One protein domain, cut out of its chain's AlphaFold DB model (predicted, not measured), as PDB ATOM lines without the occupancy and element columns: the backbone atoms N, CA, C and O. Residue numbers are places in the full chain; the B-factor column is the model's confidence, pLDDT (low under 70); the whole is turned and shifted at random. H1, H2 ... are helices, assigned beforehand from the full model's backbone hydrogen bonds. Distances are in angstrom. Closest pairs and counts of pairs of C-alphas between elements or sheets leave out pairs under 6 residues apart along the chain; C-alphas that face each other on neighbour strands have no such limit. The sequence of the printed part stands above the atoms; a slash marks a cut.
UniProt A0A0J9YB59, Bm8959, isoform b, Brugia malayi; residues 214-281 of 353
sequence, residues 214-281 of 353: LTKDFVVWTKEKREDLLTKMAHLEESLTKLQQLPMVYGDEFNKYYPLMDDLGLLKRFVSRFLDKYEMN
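What this domain is: This is residues 214 to 281 of the 353 residues of the protein "Bm8959, isoform b" of Brugia malayi (UniProt A0A0J9YB59). Two long helices, H1 and H3, run side by side in opposite ways and make a rod, with the short helix H2 in the connection at one end. Residues 245 to 251 stick out there. The printed part has 68 residues with three named helices, H1, H2 and H3 in chain order, and no named strand; its class is all helix. It is loose, with a radius of gyration of the C-alphas of 15.4 A and spans of 46 by 21 by 14 A.

How they stand to each other: H1, residues 223 to 243, touches H3, residues 260 to 278, at a shallow tilt of 8 degrees, opposite ways; their closest C-alphas, of Leu 240 and Met 261, are 6.9 A apart. H2, residues 253 to 257, is apart from H1, and it and H3 meet only through their tight link. In H1, H2 and H3 every O i to N i+4 pair is within hydrogen-bond range.

Where its parts are: H1 is 30.2 A long from C-alpha 223 at (115.091, 116.174, 117.766). H2 measures 6.7 A. H3 is 26.1 A long, ending at C-alpha 278 at (104.553, 113.018, 118.136).

The domain as a whole: The farthest C-alphas, of Asp 217 and Pro 247, are 47.1 A apart. The printed part has no cut and no long link. pLDDT is under 70 at residues 214 to 221, 245 to 258, 274 and 277 to 281.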
ATOM      1  N   LEU A 214      95.549 113.801 126.297       56.57
ATOM      2  CA  LEU A 214      96.933 113.877 125.800       56.57
ATOM      3  C   LEU A 214      96.985 114.043 124.263       56.57
ATOM      4  O   LEU A 214      97.398 113.148 123.510       56.57
ATOM      5  N   THR A 215      96.551 115.216 123.787       50.13
ATOM      6  CA  THR A 215      96.574 115.593 122.365       50.13
ATOM      7  C   THR A 215      98.002 115.759 121.830       50.13
ATOM      8  O   THR A 215      98.995 115.726 122.561       50.13
ATOM      9  N   LYS A 216      98.119 115.953 120.509       50.01
ATOM     10  CA  LYS A 216      99.408 116.168 119.831       50.01
ATOM     11  C   LYS A 216     100.128 117.448 120.271       50.01
ATOM     12  O   LYS A 216     101.344 117.534 120.130       50.01
ATOM     13  N   ASP A 217      99.394 118.399 120.829       51.54
ATOM     14  CA  ASP A 217      99.857 119.761 121.090       51.54
ATOM     15  C   ASP A 217     100.598 119.876 122.433       51.54
ATOM     16  O   ASP A 217     101.521 120.678 122.571       51.54
ATOM     17  N   PHE A 218     100.254 119.024 123.407       50.08
ATOM     18  CA  PHE A 218     100.918 118.984 124.715       50.08
ATOM     19  C   PHE A 218     102.318 118.358 124.669       50.08
ATOM     20  O   PHE A 218     103.193 118.752 125.443       50.08
ATOM     21  N   VAL A 219     102.547 117.389 123.775       52.91
ATOM     22  CA  VAL A 219     103.715 116.491 123.824       52.91
ATOM     23  C   VAL A 219     104.572 116.580 122.553       52.91
ATOM     24  O   VAL A 219     104.872 115.584 121.900       52.91
ATOM     25  N   VAL A 220     104.986 117.796 122.196       55.03
ATOM     26  CA  VAL A 220     105.896 118.036 121.064       55.03
ATOM     27  C   VAL A 220     107.353 117.802 121.482       55.03
ATOM     28  O   VAL A 220     107.888 118.508 122.340       55.03
ATOM     29  N   TRP A 221     108.019 116.842 120.836       63.88
ATOM     30  CA  TRP A 221     109.443 116.554 121.042       63.88
ATOM     31  C   TRP A 221     110.316 117.287 120.016       63.88
ATOM     32  O   TRP A 221     110.045 117.253 118.814       63.88
ATOM     33  N   THR A 222     111.402 117.914 120.477       70.93
ATOM     34  CA  THR A 222     112.497 118.349 119.596       70.93
ATOM     35  C   THR A 222     113.396 117.158 119.268       70.93
ATOM     36  O   THR A 222     113.505 116.221 120.062       70.93
ATOM     37  N   LYS A 223     114.101 117.207 118.128       78.45
ATOM     38  CA  LYS A 223     115.091 116.174 117.766       78.45
ATOM     39  C   LYS A 223     116.171 116.008 118.841       78.45
ATOM     40  O   LYS A 223     116.536 114.893 119.171       78.45
ATOM     41  N   GLU A 224     116.600 117.105 119.456       81.17
ATOM     42  CA  GLU A 224     117.522 117.100 120.598       81.17
ATOM     43  C   GLU A 224     116.992 116.278 121.788       81.17
ATOM     44  O   GLU A 224     117.687 115.389 122.272       81.17
ATOM     45  N   LYS A 225     115.736 116.497 122.214       77.29
ATOM     46  CA  LYS A 225     115.122 115.695 123.287       77.29
ATOM     47  C   LYS A 225     114.903 114.231 122.887       77.29
ATOM     48  O   LYS A 225     114.969 113.361 123.750       77.29
ATOM     49  N   ARG A 226     114.640 113.954 121.601       79.20
ATOM     50  CA  ARG A 226     114.569 112.583 121.069       79.20
ATOM     51  C   ARG A 226     115.912 111.873 121.242       79.20
ATOM     52  O   ARG A 226     115.939 110.793 121.822       79.20
ATOM     53  N   GLU A 227     117.007 112.484 120.793       84.60
ATOM     54  CA  GLU A 227     118.343 111.882 120.890       84.60
ATOM     55  C   GLU A 227     118.831 111.750 122.343       84.60
ATOM     56  O   GLU A 227     119.424 110.726 122.680       84.60
ATOM     57  N   ASP A 228     118.531 112.704 123.237       83.73
ATOM     58  CA  ASP A 228     118.811 112.566 124.681       83.73
ATOM     59  C   ASP A 228     118.076 111.359 125.289       83.73
ATOM     60  O   ASP A 228     118.690 110.531 125.963       83.73
ATOM     61  N   LEU A 229     116.780 111.193 124.997       83.60
ATOM     62  CA  LEU A 229     115.991 110.069 125.508       83.60
ATOM     63  C   LEU A 229     116.462 108.717 124.942       83.60
ATOM     64  O   LEU A 229     116.592 107.750 125.694       83.60
ATOM     65  N   LEU A 230     116.775 108.646 123.642       84.42
ATOM     66  CA  LEU A 230     117.368 107.455 123.020       84.42
ATOM     67  C   LEU A 230     118.738 107.126 123.644       84.42
ATOM     68  O   LEU A 230     118.994 105.974 123.999       84.42
ATOM     69  N   THR A 231     119.580 108.139 123.865       86.24
ATOM     70  CA  THR A 231     120.896 108.003 124.511       86.24
ATOM     71  C   THR A 231     120.772 107.529 125.961       86.24
ATOM     72  O   THR A 231     121.529 106.657 126.392       86.24
ATOM     73  N   LYS A 232     119.804 108.050 126.725       87.03
ATOM     74  CA  LYS A 232     119.516 107.614 128.102       87.03
ATOM     75  C   LYS A 232     119.032 106.155 128.139       87.03
ATOM     76  O   LYS A 232     119.523 105.386 128.964       87.03
ATOM     77  N   MET A 233     118.173 105.728 127.206       82.22
ATOM     78  CA  MET A 233     117.753 104.320 127.090       82.22
ATOM     79  C   MET A 233     118.888 103.370 126.665       82.22
ATOM     80  O   MET A 233     118.916 102.230 127.122       82.22
ATOM     81  N   ALA A 234     119.832 103.817 125.831       86.24
ATOM     82  CA  ALA A 234     121.005 103.019 125.457       86.24
ATOM     83  C   ALA A 234     121.965 102.800 126.642       86.24
ATOM     84  O   ALA A 234     122.431 101.687 126.866       86.24
ATOM     85  N   HIS A 235     122.195 103.827 127.469       84.36
ATOM     86  CA  HIS A 235     122.972 103.670 128.705       84.36
ATOM     87  C   HIS A 235     122.281 102.745 129.722       84.36
ATOM     88  O   HIS A 235     122.963 102.033 130.460       84.36
ATOM     89  N   LEU A 236     120.944 102.740 129.774       83.79
ATOM     90  CA  LEU A 236     120.186 101.821 130.631       83.79
ATOM     91  C   LEU A 236     120.338 100.367 130.154       83.79
ATOM     92  O   LEU A 236     120.604  99.492 130.972       83.79
ATOM     93  N   GLU A 237     120.275 100.122 128.844       86.32
ATOM     94  CA  GLU A 237     120.554  98.804 128.249       86.32
ATOM     95  C   GLU A 237     121.973  98.312 128.551       86.32
ATOM     96  O   GLU A 237     122.148  97.173 128.977       86.32
ATOM     97  N   GLU A 238     122.986  99.172 128.406       86.39
ATOM     98  CA  GLU A 238     124.373  98.851 128.764       86.39
ATOM     99  C   GLU A 238     124.501  98.480 130.254       86.39
ATOM    100  O   GLU A 238     125.212  97.540 130.617       86.39
ATOM    101  N   SER A 239     123.777  99.194 131.120       82.27
ATOM    102  CA  SER A 239     123.772  98.970 132.570       82.27
ATOM    103  C   SER A 239     123.102  97.646 132.946       82.27
ATOM    104  O   SER A 239     123.642  96.898 133.759       82.27
ATOM    105  N   LEU A 240     121.966  97.311 132.323       79.87
ATOM    106  CA  LEU A 240     121.285  96.029 132.529       79.87
ATOM    107  C   LEU A 240     122.064  94.851 131.926       79.87
ATOM    108  O   LEU A 240     122.146  93.797 132.550       79.87
ATOM    109  N   THR A 241     122.711  95.039 130.774       81.07
ATOM    110  CA  THR A 241     123.577  94.016 130.159       81.07
ATOM    111  C   THR A 241     124.754  93.666 131.074       81.07
ATOM    112  O   THR A 241     125.119  92.500 131.190       81.07
ATOM    113  N   LYS A 242     125.320  94.655 131.779       79.00
ATOM    114  CA  LYS A 242     126.334  94.435 132.825       79.00
ATOM    115  C   LYS A 242     125.754  93.752 134.065       79.00
ATOM    116  O   LYS A 242     126.402  92.874 134.622       79.00
ATOM    117  N   LEU A 243     124.532  94.101 134.474       71.77
ATOM    118  CA  LEU A 243     123.845  93.441 135.590       71.77
ATOM    119  C   LEU A 243     123.617  91.941 135.315       71.77
ATOM    120  O   LEU A 243     123.815  91.122 136.206       71.77
ATOM    121  N   GLN A 244     123.287  91.568 134.073       70.07
ATOM    122  CA  GLN A 244     123.126  90.168 133.650       70.07
ATOM    123  C   GLN A 244     124.426  89.344 133.644       70.07
ATOM    124  O   GLN A 244     124.361  88.123 133.529       70.07
ATOM    125  N   GLN A 245     125.597  89.975 133.785       68.52
ATOM    126  CA  GLN A 245     126.884  89.279 133.919       68.52
ATOM    127  C   GLN A 245     127.212  88.910 135.377       68.52
ATOM    128  O   GLN A 245     128.199  88.221 135.614       68.52
ATOM    129  N   LEU A 246     126.413  89.356 136.355       62.84
ATOM    130  CA  LEU A 246     126.657  89.071 137.770       62.84
ATOM    131  C   LEU A 246     126.142  87.669 138.157       62.84
ATOM    132  O   LEU A 246     125.007  87.338 137.805       62.84
ATOM    133  N   PRO A 247     126.887  86.877 138.958       55.71
ATOM    134  CA  PRO A 247     126.471  85.529 139.363       55.71
ATOM    135  C   PRO A 247     125.080  85.441 140.013       55.71
ATOM    136  O   PRO A 247     124.367  84.474 139.773       55.71
ATOM    137  N   MET A 248     124.634  86.461 140.759       51.31
ATOM    138  CA  MET A 248     123.279  86.498 141.349       51.31
ATOM    139  C   MET A 248     122.126  86.682 140.340       51.31
ATOM    140  O   MET A 248     120.966  86.514 140.710       51.31
ATOM    141  N   VAL A 249     122.412  87.028 139.080       53.57
ATOM    142  CA  VAL A 249     121.418  87.048 137.985       53.57
ATOM    143  C   VAL A 249     121.463  85.742 137.174       53.57
ATOM    144  O   VAL A 249     120.539  85.437 136.417       53.57
ATOM    145  N   TYR A 250     122.507  84.932 137.363       43.92
ATOM    146  CA  TYR A 250     122.667  83.640 136.708       43.92
ATOM    147  C   TYR A 250     121.641  82.618 137.230       43.92
ATOM    148  O   TYR A 250     121.255  82.633 138.395       43.92
ATOM    149  N   GLY A 251     121.171  81.726 136.354       58.14
ATOM    150  CA  GLY A 251     120.088  80.784 136.680       58.14
ATOM    151  C   GLY A 251     118.665  81.345 136.526       58.14
ATOM    152  O   GLY A 251     117.711  80.658 136.875       58.14
ATOM    153  N   ASP A 252     118.513  82.556 135.977       60.52
ATOM    154  CA  ASP A 252     117.239  83.157 135.535       60.52
ATOM    155  C   ASP A 252     116.222  83.499 136.651       60.52
ATOM    156  O   ASP A 252     115.213  84.154 136.387       60.52
ATOM    157  N   GLU A 253     116.497  83.161 137.921       57.65
ATOM    158  CA  GLU A 253     115.634  83.529 139.057       57.65
ATOM    159  C   GLU A 253     115.412  85.043 139.160       57.65
ATOM    160  O   GLU A 253     114.289  85.476 139.408       57.65
ATOM    161  N   PHE A 254     116.449  85.860 138.946       59.22
ATOM    162  CA  PHE A 254     116.295  87.313 138.997       59.22
ATOM    163  C   PHE A 254     115.374  87.818 137.874       59.22
ATOM    164  O   PHE A 254     114.429  88.550 138.160       59.22
ATOM    165  N   ASN A 255     115.574  87.360 136.631       65.49
ATOM    166  CA  ASN A 255     114.717  87.713 135.490       65.49
ATOM    167  C   ASN A 255     113.256  87.274 135.715       65.49
ATOM    168  O   ASN A 255     112.331  88.010 135.386       65.49
ATOM    169  N   LYS A 256     113.032  86.109 136.335       65.39
ATOM    170  CA  LYS A 256     111.696  85.578 136.664       65.39
ATOM    171  C   LYS A 256     110.879  86.491 137.593       65.39
ATOM    172  O   LYS A 256     109.652  86.481 137.507       65.39
ATOM    173  N   TYR A 257     111.527  87.254 138.477       60.40
ATOM    174  CA  TYR A 257     110.862  88.240 139.347       60.40
ATOM    175  C   TYR A 257     110.954  89.680 138.810       60.40
ATOM    176  O   TYR A 257     110.068  90.490 139.084       60.40
ATOM    177  N   TYR A 258     112.007  89.985 138.046       65.46
ATOM    178  CA  TYR A 258     112.326  91.291 137.473       65.46
ATOM    179  C   TYR A 258     112.888  91.114 136.051       65.46
ATOM    180  O   TYR A 258     114.111  91.092 135.875       65.46
ATOM    181  N   PRO A 259     112.037  90.998 135.017       71.47
ATOM    182  CA  PRO A 259     112.462  90.762 133.638       71.47
ATOM    183  C   PRO A 259     112.952  92.067 132.985       71.47
ATOM    184  O   PRO A 259     112.476  92.479 131.929       71.47
ATOM    185  N   LEU A 260     113.933  92.735 133.608       76.67
ATOM    186  CA  LEU A 260     114.304  94.130 133.331       76.67
ATOM    187  C   LEU A 260     114.678  94.399 131.863       76.67
ATOM    188  O   LEU A 260     114.502  95.516 131.380       76.67
ATOM    189  N   MET A 261     115.190  93.395 131.144       80.01
ATOM    190  CA  MET A 261     115.503  93.506 129.713       80.01
ATOM    191  C   MET A 261     114.261  93.404 128.815       80.01
ATOM    192  O   MET A 261     114.201  94.099 127.799       80.01
ATOM    193  N   ASP A 262     113.247  92.621 129.193       77.31
ATOM    194  CA  ASP A 262     111.948  92.613 128.510       77.31
ATOM    195  C   ASP A 262     111.144  93.872 128.848       77.31
ATOM    196  O   ASP A 262     110.565  94.477 127.944       77.31
ATOM    197  N   ASP A 263     111.183  94.330 130.104       77.15
ATOM    198  CA  ASP A 263     110.600  95.606 130.535       77.15
ATOM    199  C   ASP A 263     111.235  96.781 129.776       77.15
ATOM    200  O   ASP A 263     110.526  97.640 129.242       77.15
ATOM    201  N   LEU A 264     112.567  96.800 129.633       78.73
ATOM    202  CA  LEU A 264     113.266  97.787 128.808       78.73
ATOM    203  C   LEU A 264     112.931  97.627 127.318       78.73
ATOM    204  O   LEU A 264     112.744  98.626 126.623       78.73
ATOM    205  N   GLY A 265     112.822  96.399 126.808       77.97
ATOM    206  CA  GLY A 265     112.403  96.129 125.431       77.97
ATOM    207  C   GLY A 265     110.982  96.629 125.142       77.97
ATOM    208  O   GLY A 265     110.718  97.192 124.075       77.97
ATOM    209  N   LEU A 266     110.073  96.482 126.104       76.20
ATOM    210  CA  LEU A 266     108.702  96.978 126.068       76.20
ATOM    211  C   LEU A 266     108.661  98.510 126.167       76.20
ATOM    212  O   LEU A 266     108.027  99.153 125.327       76.20
ATOM    213  N   LEU A 267     109.402  99.098 127.111       76.56
ATOM    214  CA  LEU A 267     109.561 100.546 127.265       76.56
ATOM    215  C   LEU A 267     110.106 101.180 125.981       76.56
ATOM    216  O   LEU A 267     109.496 102.107 125.459       76.56
ATOM    217  N   LYS A 268     111.187 100.635 125.408       77.74
ATOM    218  CA  LYS A 268     111.743 101.074 124.118       77.74
ATOM    219  C   LYS A 268     110.701 101.017 122.999       77.74
ATOM    220  O   LYS A 268     110.575 101.976 122.244       77.74
ATOM    221  N   ARG A 269     109.918  99.934 122.894       76.14
ATOM    222  CA  ARG A 269     108.840  99.811 121.890       76.14
ATOM    223  C   ARG A 269     107.751 100.871 122.075       76.14
ATOM    224  O   ARG A 269     107.290 101.426 121.075       76.14
ATOM    225  N   PHE A 270     107.345 101.165 123.311       71.34
ATOM    226  CA  PHE A 270     106.381 102.231 123.598       71.34
ATOM    227  C   PHE A 270     106.959 103.618 123.302       71.34
ATOM    228  O   PHE A 270     106.329 104.384 122.576       71.34
ATOM    229  N   VAL A 271     108.166 103.917 123.788       73.39
ATOM    230  CA  VAL A 271     108.846 105.204 123.587       73.39
ATOM    231  C   VAL A 271     109.096 105.472 122.102       73.39
ATOM    232  O   VAL A 271     108.768 106.560 121.645       73.39
ATOM    233  N   SER A 272     109.558 104.494 121.314       74.18
ATOM    234  CA  SER A 272     109.701 104.659 119.857       74.18
ATOM    235  C   SER A 272     108.361 104.956 119.179       74.18
ATOM    236  O   SER A 272     108.238 105.974 118.506       74.18
ATOM    237  N   ARG A 273     107.315 104.148 119.431       70.63
ATOM    238  CA  ARG A 273     105.960 104.389 118.883       70.63
ATOM    239  C   ARG A 273     105.398 105.761 119.267       70.63
ATOM    240  O   ARG A 273     104.637 106.346 118.500       70.63
ATOM    241  N   PHE A 274     105.733 106.249 120.458       68.51
ATOM    242  CA  PHE A 274     105.321 107.557 120.949       68.51
ATOM    243  C   PHE A 274     106.098 108.677 120.241       68.51
ATOM    244  O   PHE A 274     105.484 109.545 119.625       68.51
ATOM    245  N   LEU A 275     107.431 108.611 120.220       71.15
ATOM    246  CA  LEU A 275     108.286 109.557 119.494       71.15
ATOM    247  C   LEU A 275     107.882 109.658 118.013       71.15
ATOM    248  O   LEU A 275     107.649 110.759 117.528       71.15
ATOM    249  N   ASP A 276     107.683 108.533 117.323       71.62
ATOM    250  CA  ASP A 276     107.292 108.508 115.904       71.62
ATOM    251  C   ASP A 276     105.894 109.111 115.642       71.62
ATOM    252  O   ASP A 276     105.641 109.672 114.576       71.62
ATOM    253  N   LYS A 277     104.974 109.046 116.618       67.81
ATOM    254  CA  LYS A 277     103.625 109.641 116.530       67.81
ATOM    255  C   LYS A 277     103.629 111.162 116.765       67.81
ATOM    256  O   LYS A 277     102.804 111.884 116.184       67.81
ATOM    257  N   TYR A 278     104.536 111.644 117.618       64.95
ATOM    258  CA  TYR A 278     104.553 113.018 118.136       64.95
ATOM    259  C   TYR A 278     105.769 113.865 117.685       64.95
ATOM    260  O   TYR A 278     105.844 115.045 118.029       64.95
ATOM    261  N   GLU A 279     106.692 113.330 116.876       61.53
ATOM    262  CA  GLU A 279     107.824 114.088 116.322       61.53
ATOM    263  C   GLU A 279     107.379 115.230 115.388       61.53
ATOM    264  O   GLU A 279     106.481 115.094 114.545       61.53
ATOM    265  N   MET A 280     108.047 116.379 115.523       56.05
ATOM    266  CA  MET A 280     107.771 117.567 114.724       56.05
ATOM    267  C   MET A 280     108.530 117.539 113.387       56.05
ATOM    268  O   MET A 280     109.615 118.109 113.244       56.05
ATOM    269  N   ASN A 281     107.936 116.893 112.381       56.95
ATOM    270  CA  ASN A 281     108.403 116.968 110.994       56.95
ATOM    271  C   ASN A 281     108.405 118.424 110.504       56.95
ATOM    272  O   ASN A 281     107.352 119.007 110.256       56.95
TER     273      ASN A 281